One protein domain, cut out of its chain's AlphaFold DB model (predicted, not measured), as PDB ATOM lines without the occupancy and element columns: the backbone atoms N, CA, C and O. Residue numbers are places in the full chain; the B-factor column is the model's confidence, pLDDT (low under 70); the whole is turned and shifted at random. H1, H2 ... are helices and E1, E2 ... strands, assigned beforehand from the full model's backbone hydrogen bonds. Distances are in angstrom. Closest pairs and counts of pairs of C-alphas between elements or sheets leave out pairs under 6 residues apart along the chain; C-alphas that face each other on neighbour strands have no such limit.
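Overview. This is residues 3 to 14 and 36 to 96 of the 102 residues of an uncharacterized protein of Acinetobacter soli NIPH 2899 (UniProt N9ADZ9). A narrow, strongly twisted ribbon of three strands, E1, E2 and E3, has a hairpin of two helices, H1 and H2, at one end, near where E1 and E2 begin. The link from E2 to E3 makes the opposite end, and the helices meet the sheet through few residues. The printed part has 73 residues with three named strands and two named helices, in the order E1, H1, H2, E2, E3 along the chain. The sheet order is E1, E2, E3, mixed, and the class is mixed, helices and strands. The whole is loose, with a radius of gyration of the C-alphas of 14.2 A and spans of 40 by 27 by 23 A.

Along the chain. The printed part begins at Ile 3, and residues 3 to 4, a stretch too short to be named, are paired as strands are with residues 7 to 8. E1 is residues 7 to 14, 22.5 A long, and starts at C-alpha 7 (143.870, 181.755, 233.980). After the cut, H1 is residues 39 to 50, 16.6 A long. H2 is residues 55 to 69, 21.1 A long, from C-alpha 55 at (130.145, 192.059, 220.655). E2 is residues 74 to 82, 25.7 A long. E3 is residues 90 to 94, 13.2 A long, and ends at C-alpha 94 (144.120, 188.435, 246.472).

Arrangement. E1 and E3 are the edge strands and E2 is the inner strand. E1 and E2 are parallel at 27 degrees, with N 10 and O 75 within hydrogen-bond range at 2.9 A. E2 and E3 form an antiparallel hairpin at 155 degrees, with N 80 and O 91 within hydrogen-bond range at 2.8 A. H2 is on the sheet but only grazes it, with residues 63 to 68; its closest C-alphas to E2 are those of Ala 67 and Ile 74, 7.0 A apart. H1 is only just on the sheet, with 5 pairs of C-alphas within 10 A, and only grazes it with residues 39 to 42. H1 and H2 form a helical hairpin. H1 touches H2 with residues 46 to 50 alone, the closest C-alphas being those of Arg 50 and Ile 58, 4.6 A apart. They run opposite ways at a steep tilt of 36 degrees, only just past shallow. In H1 and H2 every O i to N i+4 pair is within hydrogen-bond range.

Size, cuts and confidence. The two C-alphas farthest apart are those of Gln 69 and Asn 86, 43.2 A. Residues 15 to 35 are not printed, and C-alphas 14 and 36 are 10.4 A apart across the cut. The links H1 to H2 and H2 to E2 are tight, and E2 to E3 is short. The mean pLDDT of the printed part is 75.9; residues 14, 36 to 37 and 77 to 96 are under 70.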
ATOM      1  N   ILE A   3     143.629 187.701 230.615       79.50
ATOM      2  CA  ILE A   3     143.992 186.279 230.690       79.50
ATOM      3  C   ILE A   3     145.514 186.178 230.695       79.50
ATOM      4  O   ILE A   3     146.177 186.772 229.846       79.50
ATOM      5  N   LYS A   4     146.070 185.407 231.629       78.19
ATOM      6  CA  LYS A   4     147.502 185.099 231.690       78.19
ATOM      7  C   LYS A   4     147.661 183.616 231.995       78.19
ATOM      8  O   LYS A   4     147.017 183.109 232.903       78.19
ATOM      9  N   ASN A   5     148.481 182.910 231.214       81.25
ATOM     10  CA  ASN A   5     148.718 181.465 231.363       81.25
ATOM     11  C   ASN A   5     147.432 180.608 231.378       81.25
ATOM     12  O   ASN A   5     147.365 179.584 232.050       81.25
ATOM     13  N   GLY A   6     146.391 181.033 230.653       75.12
ATOM     14  CA  GLY A   6     145.103 180.332 230.608       75.12
ATOM     15  C   GLY A   6     144.210 180.524 231.842       75.12
ATOM     16  O   GLY A   6     143.119 179.952 231.875       75.12
ATOM     17  N   GLU A   7     144.640 181.335 232.811       79.12
ATOM     18  CA  GLU A   7     143.870 181.755 233.980       79.12
ATOM     19  C   GLU A   7     143.263 183.146 233.756       79.12
ATOM     20  O   GLU A   7     143.880 184.029 233.147       79.12
ATOM     21  N   LEU A   8     142.033 183.331 234.238       82.69
ATOM     22  CA  LEU A   8     141.305 184.587 234.137       82.69
ATOM     23  C   LEU A   8     141.551 185.452 235.374       82.69
ATOM     24  O   LEU A   8     141.355 185.001 236.499       82.69
ATOM     25  N   TYR A   9     141.911 186.714 235.152       83.06
ATOM     26  CA  TYR A   9     142.142 187.699 236.202       83.06
ATOM     27  C   TYR A   9     141.088 188.802 236.134       83.06
ATOM     28  O   TYR A   9     141.031 189.582 235.171       83.06
ATOM     29  N   ILE A  10     140.273 188.889 237.184       80.25
ATOM     30  CA  ILE A  10     139.333 189.988 237.403       80.25
ATOM     31  C   ILE A  10     139.977 190.931 238.415       80.25
ATOM     32  O   ILE A  10     140.406 190.517 239.490       80.25
ATOM     33  N   VAL A  11     140.105 192.195 238.016       78.38
ATOM     34  CA  VAL A  11     140.805 193.212 238.798       78.38
ATOM     35  C   VAL A  11     139.853 194.358 239.071       78.38
ATOM     36  O   VAL A  11     139.316 194.950 238.135       78.38
ATOM     37  N   GLU A  12     139.692 194.678 240.345       74.50
ATOM     38  CA  GLU A  12     139.022 195.880 240.818       74.50
ATOM     39  C   GLU A  12     140.086 196.887 241.250       74.50
ATOM     40  O   GLU A  12     140.991 196.562 242.019       74.50
ATOM     41  N   VAL A  13     139.989 198.116 240.750       72.12
ATOM     42  CA  VAL A  13     140.903 199.202 241.115       72.12
ATOM     43  C   VAL A  13     140.175 200.168 242.039       72.12
ATOM     44  O   VAL A  13     139.094 200.657 241.711       72.12
ATOM     45  N   LYS A  14     140.774 200.462 243.196       68.69
ATOM     46  CA  LYS A  14     140.279 201.454 244.155       68.69
ATOM     47  C   LYS A  14     141.278 202.603 244.290       68.69
ATOM     48  O   LYS A  14     142.461 202.341 244.513       68.69
ATOM     49  N   GLN A  36     133.640 194.297 245.526       59.84
ATOM     50  CA  GLN A  36     132.833 194.150 244.304       59.84
ATOM     51  C   GLN A  36     133.149 192.901 243.459       59.84
ATOM     52  O   GLN A  36     132.812 192.878 242.292       59.84
ATOM     53  N   MET A  37     133.789 191.857 243.977       69.44
ATOM     54  CA  MET A  37     134.047 190.598 243.281       69.44
ATOM     55  C   MET A  37     133.604 189.371 244.088       69.44
ATOM     56  O   MET A  37     134.238 188.313 244.010       69.44
ATOM     57  N   SER A  38     132.501 189.458 244.841       74.56
ATOM     58  CA  SER A  38     131.825 188.237 245.302       74.56
ATOM     59  C   SER A  38     131.469 187.333 244.109       74.56
ATOM     60  O   SER A  38     131.403 187.788 242.962       74.56
ATOM     61  N   ASP A  39     131.270 186.040 244.362       78.25
ATOM     62  CA  ASP A  39     130.865 185.089 243.318       78.25
ATOM     63  C   ASP A  39     129.564 185.538 242.651       78.25
ATOM     64  O   ASP A  39     129.470 185.596 241.425       78.25
ATOM     65  N   GLU A  40     128.604 185.969 243.466       79.06
ATOM     66  CA  GLU A  40     127.306 186.465 243.030       79.06
ATOM     67  C   GLU A  40     127.432 187.737 242.172       79.06
ATOM     68  O   GLU A  40     126.756 187.855 241.148       79.06
ATOM     69  N   TRP A  41     128.333 188.665 242.520       79.38
ATOM     70  CA  TRP A  41     128.582 189.851 241.692       79.38
ATOM     71  C   TRP A  41     129.174 189.478 240.331       79.38
ATOM     72  O   TRP A  41     128.736 190.005 239.308       79.38
ATOM     73  N   ILE A  42     130.143 188.555 240.300       81.00
ATOM     74  CA  ILE A  42     130.772 188.106 239.048       81.00
ATOM     75  C   ILE A  42     129.721 187.456 238.150       81.00
ATOM     76  O   ILE A  42     129.653 187.779 236.963       81.00
ATOM     77  N   ILE A  43     128.860 186.603 238.708       85.38
ATOM     78  CA  ILE A  43     127.752 185.977 237.977       85.38
ATOM     79  C   ILE A  43     126.794 187.048 237.434       85.38
ATOM     80  O   ILE A  43     126.487 187.041 236.240       85.38
ATOM     81  N   SER A  44     126.388 188.014 238.265       83.56
ATOM     82  CA  SER A  44     125.490 189.108 237.865       83.56
ATOM     83  C   SER A  44     126.058 189.930 236.705       83.56
ATOM     84  O   SER A  44     125.368 190.152 235.711       83.56
ATOM     85  N   ARG A  45     127.324 190.362 236.788       84.00
ATOM     86  CA  ARG A  45     127.967 191.149 235.720       84.00
ATOM     87  C   ARG A  45     128.199 190.340 234.460       84.00
ATOM     88  O   ARG A  45     128.065 190.873 233.364       84.00
ATOM     89  N   THR A  46     128.496 189.051 234.596       88.06
ATOM     90  CA  THR A  46     128.572 188.152 233.439       88.06
ATOM     91  C   THR A  46     127.219 188.077 232.731       88.06
ATOM     92  O   THR A  46     127.172 188.124 231.504       88.06
ATOM     93  N   GLY A  47     126.120 188.065 233.496       88.81
ATOM     94  CA  GLY A  47     124.753 188.233 232.998       88.81
ATOM     95  C   GLY A  47     124.560 189.497 232.164       88.81
ATOM     96  O   GLY A  47     124.195 189.399 230.996       88.81
ATOM     97  N   GLU A  48     124.866 190.663 232.734       87.81
ATOM     98  CA  GLU A  48     124.717 191.960 232.054       87.81
ATOM     99  C   GLU A  48     125.559 192.069 230.773       87.81
ATOM    100  O   GLU A  48     125.096 192.588 229.758       87.81
ATOM    101  N   LEU A  49     126.795 191.558 230.793       88.56
ATOM    102  CA  LEU A  49     127.673 191.553 229.620       88.56
ATOM    103  C   LEU A  49     127.089 190.706 228.483       88.56
ATOM    104  O   LEU A  49     127.198 191.084 227.314       88.56
ATOM    105  N   ARG A  50     126.454 189.579 228.827       92.00
ATOM    106  CA  ARG A  50     125.840 188.656 227.866       92.00
ATOM    107  C   ARG A  50     124.631 189.267 227.162       92.00
ATOM    108  O   ARG A  50     124.386 188.935 226.011       92.00
ATOM    109  N   THR A  51     123.897 190.144 227.843       93.44
ATOM    110  CA  THR A  51     122.695 190.808 227.313       93.44
ATOM    111  C   THR A  51     122.977 192.172 226.683       93.44
ATOM    112  O   THR A  51     122.039 192.880 226.340       93.44
ATOM    113  N   SER A  52     124.243 192.583 226.577       91.81
ATOM    114  CA  SER A  52     124.608 193.865 225.968       91.81
ATOM    115  C   SER A  52     124.673 193.778 224.440       91.81
ATOM    116  O   SER A  52     125.011 192.733 223.897       91.81
ATOM    117  N   ASP A  53     124.486 194.901 223.747       92.88
ATOM    118  CA  ASP A  53     124.629 194.977 222.280       92.88
ATOM    119  C   ASP A  53     126.096 195.058 221.806       92.88
ATOM    120  O   ASP A  53     126.389 195.258 220.626       92.88
ATOM    121  N   ASN A  54     127.060 194.924 222.721       93.00
ATOM    122  CA  ASN A  54     128.479 195.040 222.416       93.00
ATOM    123  C   ASN A  54     129.107 193.653 222.225       93.00
ATOM    124  O   ASN A  54     129.290 192.894 223.178       93.00
ATOM    125  N   ALA A  55     129.539 193.348 220.999       90.88
ATOM    126  CA  ALA A  55     130.145 192.059 220.655       90.88
ATOM    127  C   ALA A  55     131.361 191.685 221.533       90.88
ATOM    128  O   ALA A  55     131.554 190.514 221.868       90.88
ATOM    129  N   ASN A  56     132.167 192.666 221.958       86.75
ATOM    130  CA  ASN A  56     133.306 192.420 222.847       86.75
ATOM    131  C   ASN A  56     132.857 192.092 224.277       86.75
ATOM    132  O   ASN A  56     133.482 191.260 224.941       86.75
ATOM    133  N   ALA A  57     131.772 192.706 224.750       83.62
ATOM    134  CA  ALA A  57     131.183 192.402 226.049       83.62
ATOM    135  C   ALA A  57     130.547 191.001 226.057       83.62
ATOM    136  O   ALA A  57     130.843 190.209 226.952       83.62
ATOM    137  N   ILE A  58     129.813 190.629 225.005       90.56
ATOM    138  CA  ILE A  58     129.272 189.269 224.841       90.56
ATOM    139  C   ILE A  58     130.409 188.236 224.822       90.56
ATOM    140  O   ILE A  58     130.373 187.250 225.565       90.56
ATOM    141  N   LYS A  59     131.473 188.474 224.044       88.81
ATOM    142  CA  LYS A  59     132.644 187.582 224.003       88.81
ATOM    143  C   LYS A  59     133.310 187.448 225.374       88.81
ATOM    144  O   LYS A  59     133.710 186.354 225.767       88.81
ATOM    145  N   THR A  60     133.391 188.549 226.114       85.25
ATOM    146  CA  THR A  60     133.900 188.566 227.488       85.25
ATOM    147  C   THR A  60     133.037 187.711 228.415       85.25
ATOM    148  O   THR A  60     133.584 186.884 229.142       85.25
ATOM    149  N   SER A  61     131.706 187.832 228.337       88.94
ATOM    150  CA  SER A  61     130.778 187.018 229.136       88.94
ATOM    151  C   SER A  61     130.971 185.517 228.893       88.94
ATOM    152  O   SER A  61     131.072 184.742 229.839       88.94
ATOM    153  N   THR A  62     131.166 185.124 227.629       89.56
ATOM    154  CA  THR A  62     131.386 183.724 227.239       89.56
ATOM    155  C   THR A  62     132.665 183.159 227.858       89.56
ATOM    156  O   THR A  62     132.690 182.013 228.302       89.56
ATOM    157  N   LEU A  63     133.743 183.947 227.905       86.50
ATOM    158  CA  LEU A  63     135.008 183.516 228.507       86.50
ATOM    159  C   LEU A  63     134.882 183.316 230.022       86.50
ATOM    160  O   LEU A  63     135.445 182.357 230.554       86.50
ATOM    161  N   ILE A  64     134.139 184.193 230.703       85.69
ATOM    162  CA  ILE A  64     133.886 184.080 232.144       85.69
ATOM    163  C   ILE A  64     133.019 182.848 232.432       85.69
ATOM    164  O   ILE A  64     133.395 182.027 233.268       85.69
ATOM    165  N   ASP A  65     131.929 182.651 231.685       87.81
ATOM    166  CA  ASP A  65     131.052 181.480 231.819       87.81
ATOM    167  C   ASP A  65     131.810 180.169 231.642       87.81
ATOM    168  O   ASP A  65     131.671 179.245 232.441       87.81
ATOM    169  N   GLN A  66     132.655 180.088 230.613       85.25
ATOM    170  CA  GLN A  66     133.473 178.905 230.378       85.25
ATOM    171  C   GLN A  66     134.454 178.647 231.521       85.25
ATOM    172  O   GLN A  66     134.735 177.485 231.814       85.25
ATOM    173  N   ALA A  67     135.000 179.692 232.146       83.12
ATOM    174  CA  ALA A  67     135.878 179.537 233.297       83.12
ATOM    175  C   ALA A  67     135.106 179.005 234.517       83.12
ATOM    176  O   ALA A  67     135.563 178.043 235.133       83.12
ATOM    177  N   ILE A  68     133.913 179.548 234.790       83.69
ATOM    178  CA  ILE A  68     133.019 179.094 235.867       83.69
ATOM    179  C   ILE A  68     132.609 177.629 235.647       83.69
ATOM    180  O   ILE A  68     132.843 176.785 236.509       83.69
ATOM    181  N   GLN A  69     132.069 177.296 234.469       83.62
ATOM    182  CA  GLN A  69     131.567 175.951 234.154       83.62
ATOM    183  C   GLN A  69     132.660 174.880 234.170       83.62
ATOM    184  O   GLN A  69     132.417 173.749 234.582       83.62
ATOM    185  N   LYS A  70     133.874 175.217 233.723       81.06
ATOM    186  CA  LYS A  70     135.009 174.280 233.703       81.06
ATOM    187  C   LYS A  70     135.737 174.203 235.047       81.06
ATOM    188  O   LYS A  70     136.777 173.550 235.119       81.06
ATOM    189  N   GLY A  71     135.253 174.899 236.081       70.50
ATOM    190  CA  GLY A  71     135.919 174.991 237.381       70.50
ATOM    191  C   GLY A  71     137.333 175.573 237.290       70.50
ATOM    192  O   GLY A  71     138.182 175.269 238.132       70.50
ATOM    193  N   LYS A  72     137.615 176.364 236.244       75.31
ATOM    194  CA  LYS A  72     138.922 176.995 236.070       75.31
ATOM    195  C   LYS A  72     139.103 178.086 237.122       75.31
ATOM    196  O   LYS A  72     138.134 178.775 237.447       75.31
ATOM    197  N   PRO A  73     140.334 178.289 237.618       71.25
ATOM    198  CA  PRO A  73     140.587 179.364 238.553       71.25
ATOM    199  C   PRO A  73     140.256 180.733 237.941       71.25
ATOM    200  O   PRO A  73     140.623 181.024 236.800       71.25
ATOM    201  N   ILE A  74     139.550 181.558 238.709       78.06
ATOM    202  CA  ILE A  74     139.301 182.969 238.414       78.06
ATOM    203  C   ILE A  74     139.939 183.756 239.548       78.06
ATOM    204  O   ILE A  74     139.378 183.844 240.640       78.06
ATOM    205  N   SER A  75     141.128 184.294 239.293       74.69
ATOM    206  CA  SER A  75     141.882 185.085 240.260       74.69
ATOM    207  C   SER A  75     141.248 186.463 240.434       74.69
ATOM    208  O   SER A  75     141.108 187.228 239.474       74.69
ATOM    209  N   LYS A  76     140.877 186.782 241.675       71.62
ATOM    210  CA  LYS A  76     140.214 188.034 242.051       71.62
ATOM    211  C   LYS A  76     141.194 188.938 242.775       71.62
ATOM    212  O   LYS A  76     141.707 188.584 243.838       71.62
ATOM    213  N   ILE A  77     141.455 190.106 242.202       67.25
ATOM    214  CA  ILE A  77     142.499 191.005 242.689       67.25
ATOM    215  C   ILE A  77     141.924 192.394 242.933       67.25
ATOM    216  O   ILE A  77     141.427 193.027 242.007       67.25
ATOM    217  N   VAL A  78     142.070 192.910 244.151       64.69
ATOM    218  CA  VAL A  78     141.816 194.327 244.443       64.69
ATOM    219  C   VAL A  78     143.147 195.060 244.483       64.69
ATOM    220  O   VAL A  78     144.047 194.675 245.233       64.69
ATOM    221  N   VAL A  79     143.268 196.120 243.685       66.56
ATOM    222  CA  VAL A  79     144.447 196.988 243.654       66.56
ATOM    223  C   VAL A  79     144.065 198.373 244.163       66.56
ATOM    224  O   VAL A  79     143.262 199.076 243.551       66.56
ATOM    225  N   GLY A  80     144.653 198.774 245.286       62.38
ATOM    226  CA  GLY A  80     144.609 200.145 245.775       62.38
ATOM    227  C   GLY A  80     145.705 200.977 245.117       62.38
ATOM    228  O   GLY A  80     146.871 200.612 245.232       62.38
ATOM    229  N   VAL A  81     145.358 202.089 244.467       62.31
ATOM    230  CA  VAL A  81     146.320 203.000 243.819       62.31
ATOM    231  C   VAL A  81     146.246 204.381 244.465       62.31
ATOM    232  O   VAL A  81     145.179 204.993 244.467       62.31
ATOM    233  N   VAL A  82     147.360 204.888 245.004       56.56
ATOM    234  CA  VAL A  82     147.425 206.277 245.497       56.56
ATOM    235  C   VAL A  82     147.444 207.225 244.301       56.56
ATOM    236  O   VAL A  82     148.379 207.202 243.504       56.56
ATOM    237  N   VAL A  83     146.415 208.063 244.180       53.22
ATOM    238  CA  VAL A  83     146.340 209.115 243.158       53.22
ATOM    239  C   VAL A  83     146.728 210.427 243.839       53.22
ATOM    240  O   VAL A  83     145.932 210.962 244.605       53.22
ATOM    241  N   GLY A  84     147.959 210.904 243.629       50.16
ATOM    242  CA  GLY A  84     148.413 212.189 244.192       50.16
ATOM    243  C   GLY A  84     149.925 212.378 244.340       50.16
ATOM    244  O   GLY A  84     150.405 213.502 244.269       50.16
ATOM    245  N   VAL A  85     150.707 211.301 244.437       46.75
ATOM    246  CA  VAL A  85     152.166 211.398 244.616       46.75
ATOM    247  C   VAL A  85     152.919 210.972 243.360       46.75
ATOM    248  O   VAL A  85     152.543 210.004 242.705       46.75
ATOM    249  N   ASN A  86     154.023 211.668 243.067       49.59
ATOM    250  CA  ASN A  86     154.962 211.427 241.955       49.59
ATOM    251  C   ASN A  86     155.595 210.011 241.924       49.59
ATOM    252  O   ASN A  86     156.426 209.724 241.069       49.59
ATOM    253  N   GLU A  87     155.184 209.110 242.820       52.75
ATOM    254  CA  GLU A  87     155.547 207.698 242.859       52.75
ATOM    255  C   GLU A  87     154.272 206.869 243.063       52.75
ATOM    256  O   GLU A  87     153.680 206.857 244.146       52.75
ATOM    257  N   GLY A  88     153.819 206.173 242.019       55.38
ATOM    258  CA  GLY A  88     152.636 205.319 242.102       55.38
ATOM    259  C   GLY A  88     152.865 204.158 243.071       55.38
ATOM    260  O   GLY A  88     153.576 203.208 242.752       55.38
ATOM    261  N   ARG A  89     152.247 204.207 244.255       59.16
ATOM    262  CA  ARG A  89     152.206 203.075 245.192       59.16
ATOM    263  C   ARG A  89     150.932 202.273 244.949       59.16
ATOM    264  O   ARG A  89     149.830 202.813 245.072       59.16
ATOM    265  N   ALA A  90     151.097 200.994 244.613       62.03
ATOM    266  CA  ALA A  90     150.005 200.042 244.450       62.03
ATOM    267  C   ALA A  90     150.044 198.996 245.572       62.03
ATOM    268  O   ALA A  90     151.088 198.399 245.833       62.03
ATOM    269  N   VAL A  91     148.906 198.766 246.225       63.78
ATOM    270  CA  VAL A  91     148.724 197.680 247.200       63.78
ATOM    271  C   VAL A  91     147.771 196.659 246.602       63.78
ATOM    272  O   VAL A  91     146.681 197.024 246.168       63.78
ATOM    273  N   THR A  92     148.166 195.389 246.600       62.81
ATOM    274  CA  THR A  92     147.403 194.302 245.977       62.81
ATOM    275  C   THR A  92     146.911 193.318 247.032       62.81
ATOM    276  O   THR A  92     147.705 192.833 247.834       62.81
ATOM    277  N   ILE A  93     145.618 192.979 247.003       62.84
ATOM    278  CA  ILE A  93     145.021 191.909 247.816       62.84
ATOM    279  C   ILE A  93     144.413 190.854 246.886       62.84
ATOM    280  O   ILE A  93     143.643 191.184 245.985       62.84
ATOM    281  N   ASN A  94     144.750 189.583 247.123       65.88
ATOM    282  CA  ASN A  94     144.120 188.435 246.472       65.88
ATOM    283  C   ASN A  94     142.921 187.971 247.316       65.88
ATOM    284  O   ASN A  94     143.081 187.697 248.504       65.88
ATOM    285  N   LEU A  95     141.734 187.898 246.708       62.72
ATOM    286  CA  LEU A  95     140.484 187.514 247.377       62.72
ATOM    287  C   LEU A  95     140.119 186.031 247.189       62.72
ATOM    288  O   LEU A  95     139.039 185.604 247.590       62.72
ATOM    289  N   GLY A  96     140.997 185.251 246.565       65.94
ATOM    290  CA  GLY A  96     140.754 183.868 246.178       65.94
ATOM    291  C   GLY A  96     140.684 183.695 244.663       65.94
ATOM    292  O   GLY A  96     140.685 184.652 243.886       65.94
TER     293      GLY A  96